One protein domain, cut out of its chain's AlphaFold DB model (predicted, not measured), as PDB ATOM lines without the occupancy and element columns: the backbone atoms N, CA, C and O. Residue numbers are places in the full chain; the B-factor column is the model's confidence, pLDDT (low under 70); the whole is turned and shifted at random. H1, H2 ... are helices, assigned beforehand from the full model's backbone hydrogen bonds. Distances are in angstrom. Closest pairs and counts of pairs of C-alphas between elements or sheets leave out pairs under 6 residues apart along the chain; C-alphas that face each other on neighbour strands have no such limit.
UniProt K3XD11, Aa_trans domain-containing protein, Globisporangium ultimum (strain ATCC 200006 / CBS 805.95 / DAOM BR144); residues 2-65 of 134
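This is residues 2 to 65 of the 134 residues of the protein "Aa_trans domain-containing protein" of Globisporangium ultimum (strain ATCC 200006 / CBS 805.95 / DAOM BR144) (UniProt K3XD11). The domain is a wide, open U: the long helix H4 is one arm, the row H1, H2 and H3 along the chain makes the other, and the chain turns back between H3 and H4. The space between the arms is empty, and H4 comes close to the other arm only at H3. The printed part has 64 residues with four named helices, in the order H1, H2, H3, H4, and no named strand; its class is all helix. It is only just loose, close to extended, with a radius of gyration of the C-alphas of 15.6 A, and elongated, spanning 42 by 23 by 21 A.

Begin with H4, residues 37 to 64, and look back to H3, residues 28 to 35. These two are close but not clearly touching, and their closest C-alphas, those of Phe 32 and Ala 40, are 5.5 A apart. They run opposite ways at a steep tilt of 58 degrees. H2, residues 23 to 26, and H3 meet only through their link, and H2 is apart from H4. H1, residues 7 to 20, is apart from H2, H3 and H4. In H1, H3 and H4 every O i to N i+4 pair is within hydrogen-bond range; H2 is too short for such a pair, and its one O i to N i+3 pair is within range.

Find C-alpha 37 at (-47.260, -22.491, -25.556); from there H4 runs 40.6 A to C-alpha 64 at (-34.609, 1.272, 4.855). H1 begins at C-alpha 7, (-16.527, -4.690, -11.314), and runs 20.1 A. H3 measures 10.5 A and H2 5.0 A.

The two C-alphas farthest apart, those of Lys 3 and Arg 34, are 44.3 A apart. Residues 6 to 12, 14 to 27 and 45 to 65 stand free. The three links between helices are tight, and the printed part has no cut. The mean pLDDT of the printed part is 87.3; look for values under 70 at residues 2 to 5.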
ATOM      1  N   ARG A   2     -25.324   8.793 -12.694       47.50
ATOM      2  CA  ARG A   2     -25.376   7.373 -13.100       47.50
ATOM      3  C   ARG A   2     -23.983   6.761 -12.928       47.50
ATOM      4  O   ARG A   2     -23.105   7.031 -13.739       47.50
ATOM      5  N   LYS A   3     -23.765   5.998 -11.854       51.25
ATOM      6  CA  LYS A   3     -22.536   5.214 -11.695       51.25
ATOM      7  C   LYS A   3     -22.593   4.049 -12.680       51.25
ATOM      8  O   LYS A   3     -23.569   3.302 -12.684       51.25
ATOM      9  N   LEU A   4     -21.580   3.956 -13.542       60.34
ATOM     10  CA  LEU A   4     -21.319   2.755 -14.325       60.34
ATOM     11  C   LEU A   4     -21.199   1.563 -13.366       60.34
ATOM     12  O   LEU A   4     -20.627   1.710 -12.286       60.34
ATOM     13  N   VAL A   5     -21.755   0.422 -13.777       68.06
ATOM     14  CA  VAL A   5     -21.643  -0.876 -13.093       68.06
ATOM     15  C   VAL A   5     -20.188  -1.086 -12.678       68.06
ATOM     16  O   VAL A   5     -19.300  -1.097 -13.532       68.06
ATOM     17  N   THR A   6     -19.928  -1.191 -11.375       85.06
ATOM     18  CA  THR A   6     -18.577  -1.478 -10.893       85.06
ATOM     19  C   THR A   6     -18.242  -2.949 -11.136       85.06
ATOM     20  O   THR A   6     -19.123  -3.788 -11.328       85.06
ATOM     21  N   LEU A   7     -16.954  -3.298 -11.130       84.00
ATOM     22  CA  LEU A   7     -16.527  -4.690 -11.314       84.00
ATOM     23  C   LEU A   7     -17.062  -5.615 -10.199       84.00
ATOM     24  O   LEU A   7     -17.269  -6.805 -10.423       84.00
ATOM     25  N   GLU A   8     -17.324  -5.060  -9.017       87.25
ATOM     26  CA  GLU A   8     -17.967  -5.761  -7.902       87.25
ATOM     27  C   GLU A   8     -19.451  -6.024  -8.197       87.25
ATOM     28  O   GLU A   8     -19.914  -7.157  -8.053       87.25
ATOM     29  N   ASP A   9     -20.174  -5.024  -8.715       85.75
ATOM     30  CA  ASP A   9     -21.575  -5.174  -9.132       85.75
ATOM     31  C   ASP A   9     -21.725  -6.241 -10.229       85.75
ATOM     32  O   ASP A   9     -22.673  -7.026 -10.217       85.75
ATOM     33  N   ALA A  10     -20.764  -6.316 -11.157       87.38
ATOM     34  CA  ALA A  10     -20.746  -7.325 -12.214       87.38
ATOM     35  C   ALA A  10     -20.566  -8.753 -11.665       87.38
ATOM     36  O   ALA A  10     -21.258  -9.671 -12.107       87.38
ATOM     37  N   LYS A  11     -19.684  -8.952 -10.672       89.38
ATOM     38  CA  LYS A  11     -19.512 -10.255 -10.004       89.38
ATOM     39  C   LYS A  11     -20.781 -10.684  -9.273       89.38
ATOM     40  O   LYS A  11     -21.184 -11.841  -9.375       89.38
ATOM     41  N   ILE A  12     -21.429  -9.753  -8.570       89.69
ATOM     42  CA  ILE A  12     -22.687 -10.018  -7.861       89.69
ATOM     43  C   ILE A  12     -23.791 -10.383  -8.859       89.69
ATOM     44  O   ILE A  12     -24.492 -11.374  -8.659       89.69
ATOM     45  N   ALA A  13     -23.911  -9.638  -9.961       89.12
ATOM     46  CA  ALA A  13     -24.879  -9.925 -11.014       89.12
ATOM     47  C   ALA A  13     -24.649 -11.302 -11.657       89.12
ATOM     48  O   ALA A  13     -25.607 -12.044 -11.867       89.12
ATOM     49  N   PHE A  14     -23.391 -11.677 -11.911       89.88
ATOM     50  CA  PHE A  14     -23.053 -13.002 -12.432       89.88
ATOM     51  C   PHE A  14     -23.411 -14.119 -11.447       89.88
ATOM     52  O   PHE A  14     -23.957 -15.145 -11.847       89.88
ATOM     53  N   ASN A  15     -23.161 -13.914 -10.153       90.38
ATOM     54  CA  ASN A  15     -23.526 -14.897  -9.140       90.38
ATOM     55  C   ASN A  15     -25.051 -15.079  -9.058       90.38
ATOM     56  O   ASN A  15     -25.536 -16.205  -9.069       90.38
ATOM     57  N   ILE A  16     -25.817 -13.982  -9.072       88.88
ATOM     58  CA  ILE A  16     -27.287 -14.037  -9.125       88.88
ATOM     59  C   ILE A  16     -27.758 -14.761 -10.388       88.88
ATOM     60  O   ILE A  16     -28.655 -15.596 -10.313       88.88
ATOM     61  N   PHE A  17     -27.143 -14.485 -11.540       88.75
ATOM     62  CA  PHE A  17     -27.454 -15.180 -12.785       88.75
ATOM     63  C   PHE A  17     -27.236 -16.690 -12.649       88.75
ATOM     64  O   PHE A  17     -28.143 -17.461 -12.951       88.75
ATOM     65  N   CYS A  18     -26.084 -17.111 -12.125       87.44
ATOM     66  CA  CYS A  18     -25.774 -18.520 -11.885       87.44
ATOM     67  C   CYS A  18     -26.785 -19.181 -10.929       87.44
ATOM     68  O   CYS A  18     -27.243 -20.289 -11.181       87.44
ATOM     69  N   CYS A  19     -27.209 -18.479  -9.871       85.69
ATOM     70  CA  CYS A  19     -28.221 -18.990  -8.943       85.69
ATOM     71  C   CYS A  19     -29.625 -19.109  -9.563       85.69
ATOM     72  O   CYS A  19     -30.398 -19.972  -9.150       85.69
ATOM     73  N   VAL A  20     -29.981 -18.244 -10.519       85.50
ATOM     74  CA  VAL A  20     -31.307 -18.239 -11.168       85.50
ATOM     75  C   VAL A  20     -31.377 -19.239 -12.327       85.50
ATOM     76  O   VAL A  20     -32.406 -19.895 -12.511       85.50
ATOM     77  N   TYR A  21     -30.293 -19.390 -13.095       84.88
ATOM     78  CA  TYR A  21     -30.174 -20.387 -14.162       84.88
ATOM     79  C   TYR A  21     -29.925 -21.771 -13.565       84.88
ATOM     80  O   TYR A  21     -28.803 -22.260 -13.496       84.88
ATOM     81  N   GLY A  22     -31.005 -22.397 -13.108       81.06
ATOM     82  CA  GLY A  22     -30.961 -23.726 -12.520       81.06
ATOM     83  C   GLY A  22     -32.002 -24.662 -13.110       81.06
ATOM     84  O   GLY A  22     -32.288 -24.682 -14.305       81.06
ATOM     85  N   ILE A  23     -32.626 -25.441 -12.238       79.81
ATOM     86  CA  ILE A  23     -33.599 -26.456 -12.632       79.81
ATOM     87  C   ILE A  23     -34.819 -25.921 -13.395       79.81
ATOM     88  O   ILE A  23     -35.392 -26.626 -14.225       79.81
ATOM     89  N   GLY A  24     -35.199 -24.663 -13.155       80.94
ATOM     90  CA  GLY A  24     -36.330 -24.032 -13.834       80.94
ATOM     91  C   GLY A  24     -36.164 -23.982 -15.354       80.94
ATOM     92  O   GLY A  24     -37.143 -24.170 -16.074       80.94
ATOM     93  N   THR A  25     -34.937 -23.800 -15.858       86.25
ATOM     94  CA  THR A  25     -34.669 -23.822 -17.305       86.25
ATOM     95  C   THR A  25     -34.668 -25.246 -17.856       86.25
ATOM     96  O   THR A  25     -35.189 -25.467 -18.946       86.25
ATOM     97  N   LEU A  26     -34.169 -26.224 -17.090       84.12
ATOM     98  CA  LEU A  26     -34.173 -27.643 -17.480       84.12
ATOM     99  C   LEU A  26     -35.599 -28.210 -17.597       84.12
ATOM    100  O   LEU A  26     -35.883 -28.988 -18.503       84.12
ATOM    101  N   GLY A  27     -36.514 -27.794 -16.716       83.50
ATOM    102  CA  GLY A  27     -37.920 -28.215 -16.741       83.50
ATOM    103  C   GLY A  27     -38.814 -27.429 -17.708       83.50
ATOM    104  O   GLY A  27     -39.970 -27.801 -17.913       83.50
ATOM    105  N   MET A  28     -38.318 -26.342 -18.310       87.31
ATOM    106  CA  MET A  28     -39.134 -25.441 -19.130       87.31
ATOM    107  C   MET A  28     -39.763 -26.132 -20.358       87.31
ATOM    108  O   MET A  28     -40.970 -25.967 -20.543       87.31
ATOM    109  N   PRO A  29     -39.050 -26.961 -21.151       86.62
ATOM    110  CA  PRO A  29     -39.652 -27.647 -22.300       86.62
ATOM    111  C   PRO A  29     -40.781 -28.605 -21.896       86.62
ATOM    112  O   PRO A  29     -41.835 -28.635 -22.531       86.62
ATOM    113  N   ALA A  30     -40.594 -29.345 -20.799       85.69
ATOM    114  CA  ALA A  30     -41.609 -30.250 -20.265       85.69
ATOM    115  C   ALA A  30     -42.849 -29.484 -19.776       85.69
ATOM    116  O   ALA A  30     -43.979 -29.892 -20.046       85.69
ATOM    117  N   ASN A  31     -42.652 -28.337 -19.119       87.88
ATOM    118  CA  ASN A  31     -43.746 -27.477 -18.666       87.88
ATOM    119  C   ASN A  31     -44.524 -26.867 -19.844       87.88
ATOM    120  O   ASN A  31     -45.755 -26.854 -19.819       87.88
ATOM    121  N   PHE A  32     -43.829 -26.425 -20.898       90.56
ATOM    122  CA  PHE A  32     -44.449 -25.912 -22.126       90.56
ATOM    123  C   PHE A  32     -45.220 -26.992 -22.888       90.56
ATOM    124  O   PHE A  32     -46.316 -26.724 -23.377       90.56
ATOM    125  N   SER A  33     -44.688 -28.215 -22.941       90.94
ATOM    126  CA  SER A  33     -45.365 -29.361 -23.554       90.94
ATOM    127  C   SER A  33     -46.676 -29.709 -22.836       90.94
ATOM    128  O   SER A  33     -47.680 -30.006 -23.476       90.94
ATOM    129  N   ARG A  34     -46.708 -29.598 -21.499       89.62
ATOM    130  CA  ARG A  34     -47.891 -29.937 -20.687       89.62
ATOM    131  C   ARG A  34     -48.953 -28.839 -20.630       89.62
ATOM    132  O   ARG A  34     -50.136 -29.157 -20.626       89.62
ATOM    133  N   ALA A  35     -48.551 -27.573 -20.529       89.69
ATOM    134  CA  ALA A  35     -49.478 -26.442 -20.397       89.69
ATOM    135  C   ALA A  35     -49.881 -25.822 -21.747       89.69
ATOM    136  O   ALA A  35     -50.872 -25.096 -21.824       89.69
ATOM    137  N   GLY A  36     -49.121 -26.092 -22.810       90.25
ATOM    138  CA  GLY A  36     -49.264 -25.442 -24.107       90.25
ATOM    139  C   GLY A  36     -48.546 -24.084 -24.173       90.25
ATOM    140  O   GLY A  36     -48.353 -23.415 -23.151       90.25
ATOM    141  N   PRO A  37     -48.154 -23.636 -25.380       89.81
ATOM    142  CA  PRO A  37     -47.260 -22.491 -25.556       89.81
ATOM    143  C   PRO A  37     -47.863 -21.174 -25.062       89.81
ATOM    144  O   PRO A  37     -47.170 -20.376 -24.442       89.81
ATOM    145  N   VAL A  38     -49.161 -20.953 -25.277       91.94
ATOM    146  CA  VAL A  38     -49.818 -19.686 -24.923       91.94
ATOM    147  C   VAL A  38     -49.869 -19.497 -23.404       91.94
ATOM    148  O   VAL A  38     -49.408 -18.478 -22.891       91.94
ATOM    149  N   ILE A  39     -50.378 -20.491 -22.671       92.62
ATOM    150  CA  ILE A  39     -50.535 -20.420 -21.210       92.62
ATOM    151  C   ILE A  39     -49.163 -20.376 -20.534       92.62
ATOM    152  O   ILE A  39     -48.952 -19.575 -19.624       92.62
ATOM    153  N   ALA A  40     -48.212 -21.185 -21.009       91.31
ATOM    154  CA  ALA A  40     -46.862 -21.208 -20.466       91.31
ATOM    155  C   ALA A  40     -46.123 -19.872 -20.676       91.31
ATOM    156  O   ALA A  40     -45.465 -19.397 -19.752       91.31
ATOM    157  N   THR A  41     -46.283 -19.210 -21.830       92.00
ATOM    158  CA  THR A  41     -45.712 -17.874 -22.068       92.00
ATOM    159  C   THR A  41     -46.320 -16.817 -21.146       92.00
ATOM    160  O   THR A  41     -45.571 -16.063 -20.524       92.00
ATOM    161  N   PHE A  42     -47.649 -16.767 -20.996       94.88
ATOM    162  CA  PHE A  42     -48.279 -15.822 -20.064       94.88
ATOM    163  C   PHE A  42     -47.844 -16.070 -18.615       94.88
ATOM    164  O   PHE A  42     -47.512 -15.121 -17.903       94.88
ATOM    165  N   ALA A  43     -47.783 -17.335 -18.193       92.44
ATOM    166  CA  ALA A  43     -47.320 -17.711 -16.863       92.44
ATOM    167  C   ALA A  43     -45.851 -17.325 -16.628       92.44
ATOM    168  O   ALA A  43     -45.529 -16.788 -15.568       92.44
ATOM    169  N   LEU A  44     -44.966 -17.537 -17.613       91.94
ATOM    170  CA  LEU A  44     -43.565 -17.115 -17.531       91.94
ATOM    171  C   LEU A  44     -43.428 -15.601 -17.404       91.94
ATOM    172  O   LEU A  44     -42.669 -15.133 -16.559       91.94
ATOM    173  N   ILE A  45     -44.158 -14.836 -18.218       94.38
ATOM    174  CA  ILE A  45     -44.114 -13.372 -18.171       94.38
ATOM    175  C   ILE A  45     -44.603 -12.879 -16.804       94.38
ATOM    176  O   ILE A  45     -43.937 -12.062 -16.169       94.38
ATOM    177  N   PHE A  46     -45.726 -13.410 -16.314       95.44
ATOM    178  CA  PHE A  46     -46.254 -13.065 -14.996       95.44
ATOM    179  C   PHE A  46     -45.253 -13.382 -13.875       95.44
ATOM    180  O   PHE A  46     -44.966 -12.523 -13.040       95.44
ATOM    181  N   MET A  47     -44.667 -14.583 -13.889       92.75
ATOM    182  CA  MET A  47     -43.635 -14.979 -12.931       92.75
ATOM    183  C   MET A  47     -42.404 -14.075 -13.013       92.75
ATOM    184  O   MET A  47     -41.872 -13.690 -11.974       92.75
ATOM    185  N   ALA A  48     -41.958 -13.693 -14.210       92.69
ATOM    186  CA  ALA A  48     -40.828 -12.784 -14.376       92.69
ATOM    187  C   ALA A  48     -41.105 -11.430 -13.705       92.69
ATOM    188  O   ALA A  48     -40.300 -10.970 -12.895       92.69
ATOM    189  N   PHE A  49     -42.270 -10.827 -13.960       95.25
ATOM    190  CA  PHE A  49     -42.658  -9.572 -13.313       95.25
ATOM    191  C   PHE A  49     -42.787  -9.708 -11.794       95.25
ATOM    192  O   PHE A  49     -42.290  -8.847 -11.067       95.25
ATOM    193  N   ALA A  50     -43.400 -10.788 -11.304       95.44
ATOM    194  CA  ALA A  50     -43.549 -11.035  -9.872       95.44
ATOM    195  C   ALA A  50     -42.187 -11.164  -9.164       95.44
ATOM    196  O   ALA A  50     -41.976 -10.553  -8.114       95.44
ATOM    197  N   ASN A  51     -41.238 -11.891  -9.762       92.81
ATOM    198  CA  ASN A  51     -39.889 -12.050  -9.215       92.81
ATOM    199  C   ASN A  51     -39.099 -10.733  -9.237       92.81
ATOM    200  O   ASN A  51     -38.476 -10.381  -8.235       92.81
ATOM    201  N   ILE A  52     -39.173  -9.964 -10.330       93.56
ATOM    202  CA  ILE A  52     -38.522  -8.646 -10.419       93.56
ATOM    203  C   ILE A  52     -39.103  -7.691  -9.370       93.56
ATOM    204  O   ILE A  52     -38.353  -7.025  -8.657       93.56
ATOM    205  N   TYR A  53     -40.431  -7.640  -9.240       95.56
ATOM    206  CA  TYR A  53     -41.095  -6.794  -8.252       95.56
ATOM    207  C   TYR A  53     -40.700  -7.174  -6.822       95.56
ATOM    208  O   TYR A  53     -40.342  -6.295  -6.037       95.56
ATOM    209  N   SER A  54     -40.703  -8.471  -6.501       92.38
ATOM    210  CA  SER A  54     -40.270  -8.979  -5.195       92.38
ATOM    211  C   SER A  54     -38.818  -8.597  -4.890       92.38
ATOM    212  O   SER A  54     -38.527  -8.092  -3.805       92.38
ATOM    213  N   GLY A  55     -37.918  -8.734  -5.872       91.81
ATOM    214  CA  GLY A  55     -36.522  -8.317  -5.747       91.81
ATOM    215  C   GLY A  55     -36.382  -6.821  -5.454       91.81
ATOM    216  O   GLY A  55     -35.720  -6.440  -4.491       91.81
ATOM    217  N   VAL A  56     -37.077  -5.968  -6.214       93.06
ATOM    218  CA  VAL A  56     -37.069  -4.510  -5.999       93.06
ATOM    219  C   VAL A  56     -37.654  -4.139  -4.636       93.06
ATOM    220  O   VAL A  56     -37.111  -3.269  -3.953       93.06
ATOM    221  N   ALA A  57     -38.751  -4.777  -4.222       92.12
ATOM    222  CA  ALA A  57     -39.349  -4.562  -2.911       92.12
ATOM    223  C   ALA A  57     -38.367  -4.939  -1.793       92.12
ATOM    224  O   ALA A  57     -38.115  -4.121  -0.912       92.12
ATOM    225  N   CYS A  58     -37.733  -6.112  -1.876       90.44
ATOM    226  CA  CYS A  58     -36.714  -6.540  -0.918       90.44
ATOM    227  C   CYS A  58     -35.527  -5.569  -0.865       90.44
ATOM    228  O   CYS A  58     -35.087  -5.211   0.226       90.44
ATOM    229  N   SER A  59     -35.037  -5.081  -2.011       90.31
ATOM    230  CA  SER A  59     -33.961  -4.083  -2.042       90.31
ATOM    231  C   SER A  59     -34.368  -2.772  -1.365       90.31
ATOM    232  O   SER A  59     -33.586  -2.218  -0.600       90.31
ATOM    233  N   LYS A  60     -35.596  -2.284  -1.590       90.94
ATOM    234  CA  LYS A  60     -36.107  -1.070  -0.927       90.94
ATOM    235  C   LYS A  60     -36.208  -1.245   0.587       90.94
ATOM    236  O   LYS A  60     -35.811  -0.349   1.324       90.94
ATOM    237  N   VAL A  61     -36.707  -2.394   1.039       90.06
ATOM    238  CA  VAL A  61     -36.801  -2.733   2.465       90.06
ATOM    239  C   VAL A  61     -35.404  -2.808   3.083       90.06
ATOM    240  O   VAL A  61     -35.175  -2.218   4.132       90.06
ATOM    241  N   MET A  62     -34.448  -3.452   2.411       87.38
ATOM    242  CA  MET A  62     -33.068  -3.553   2.891       87.38
ATOM    243  C   MET A  62     -32.382  -2.181   2.993       87.38
ATOM    244  O   MET A  62     -31.635  -1.943   3.934       87.38
ATOM    245  N   LEU A  63     -32.663  -1.255   2.069       87.88
ATOM    246  CA  LEU A  63     -32.142   0.119   2.128       87.88
ATOM    247  C   LEU A  63     -32.738   0.945   3.279       87.88
ATOM    248  O   LEU A  63     -32.092   1.877   3.751       87.88
ATOM    249  N   ALA A  64     -33.958   0.628   3.715       88.69
ATOM    250  CA  ALA A  64     -34.609   1.272   4.855       88.69
ATOM    251  C   ALA A  64     -34.249   0.619   6.204       88.69
ATOM    252  O   ALA A  64     -34.487   1.211   7.258       88.69
ATOM    253  N   ALA A  65     -33.695  -0.594   6.183       85.75
ATOM    254  CA  ALA A  65     -33.384  -1.357   7.379       85.75
ATOM    255  C   ALA A  65     -32.104  -0.843   8.079       85.75
ATOM    256  O   ALA A  65     -31.147  -0.418   7.427       85.75
TER     257      ALA A  65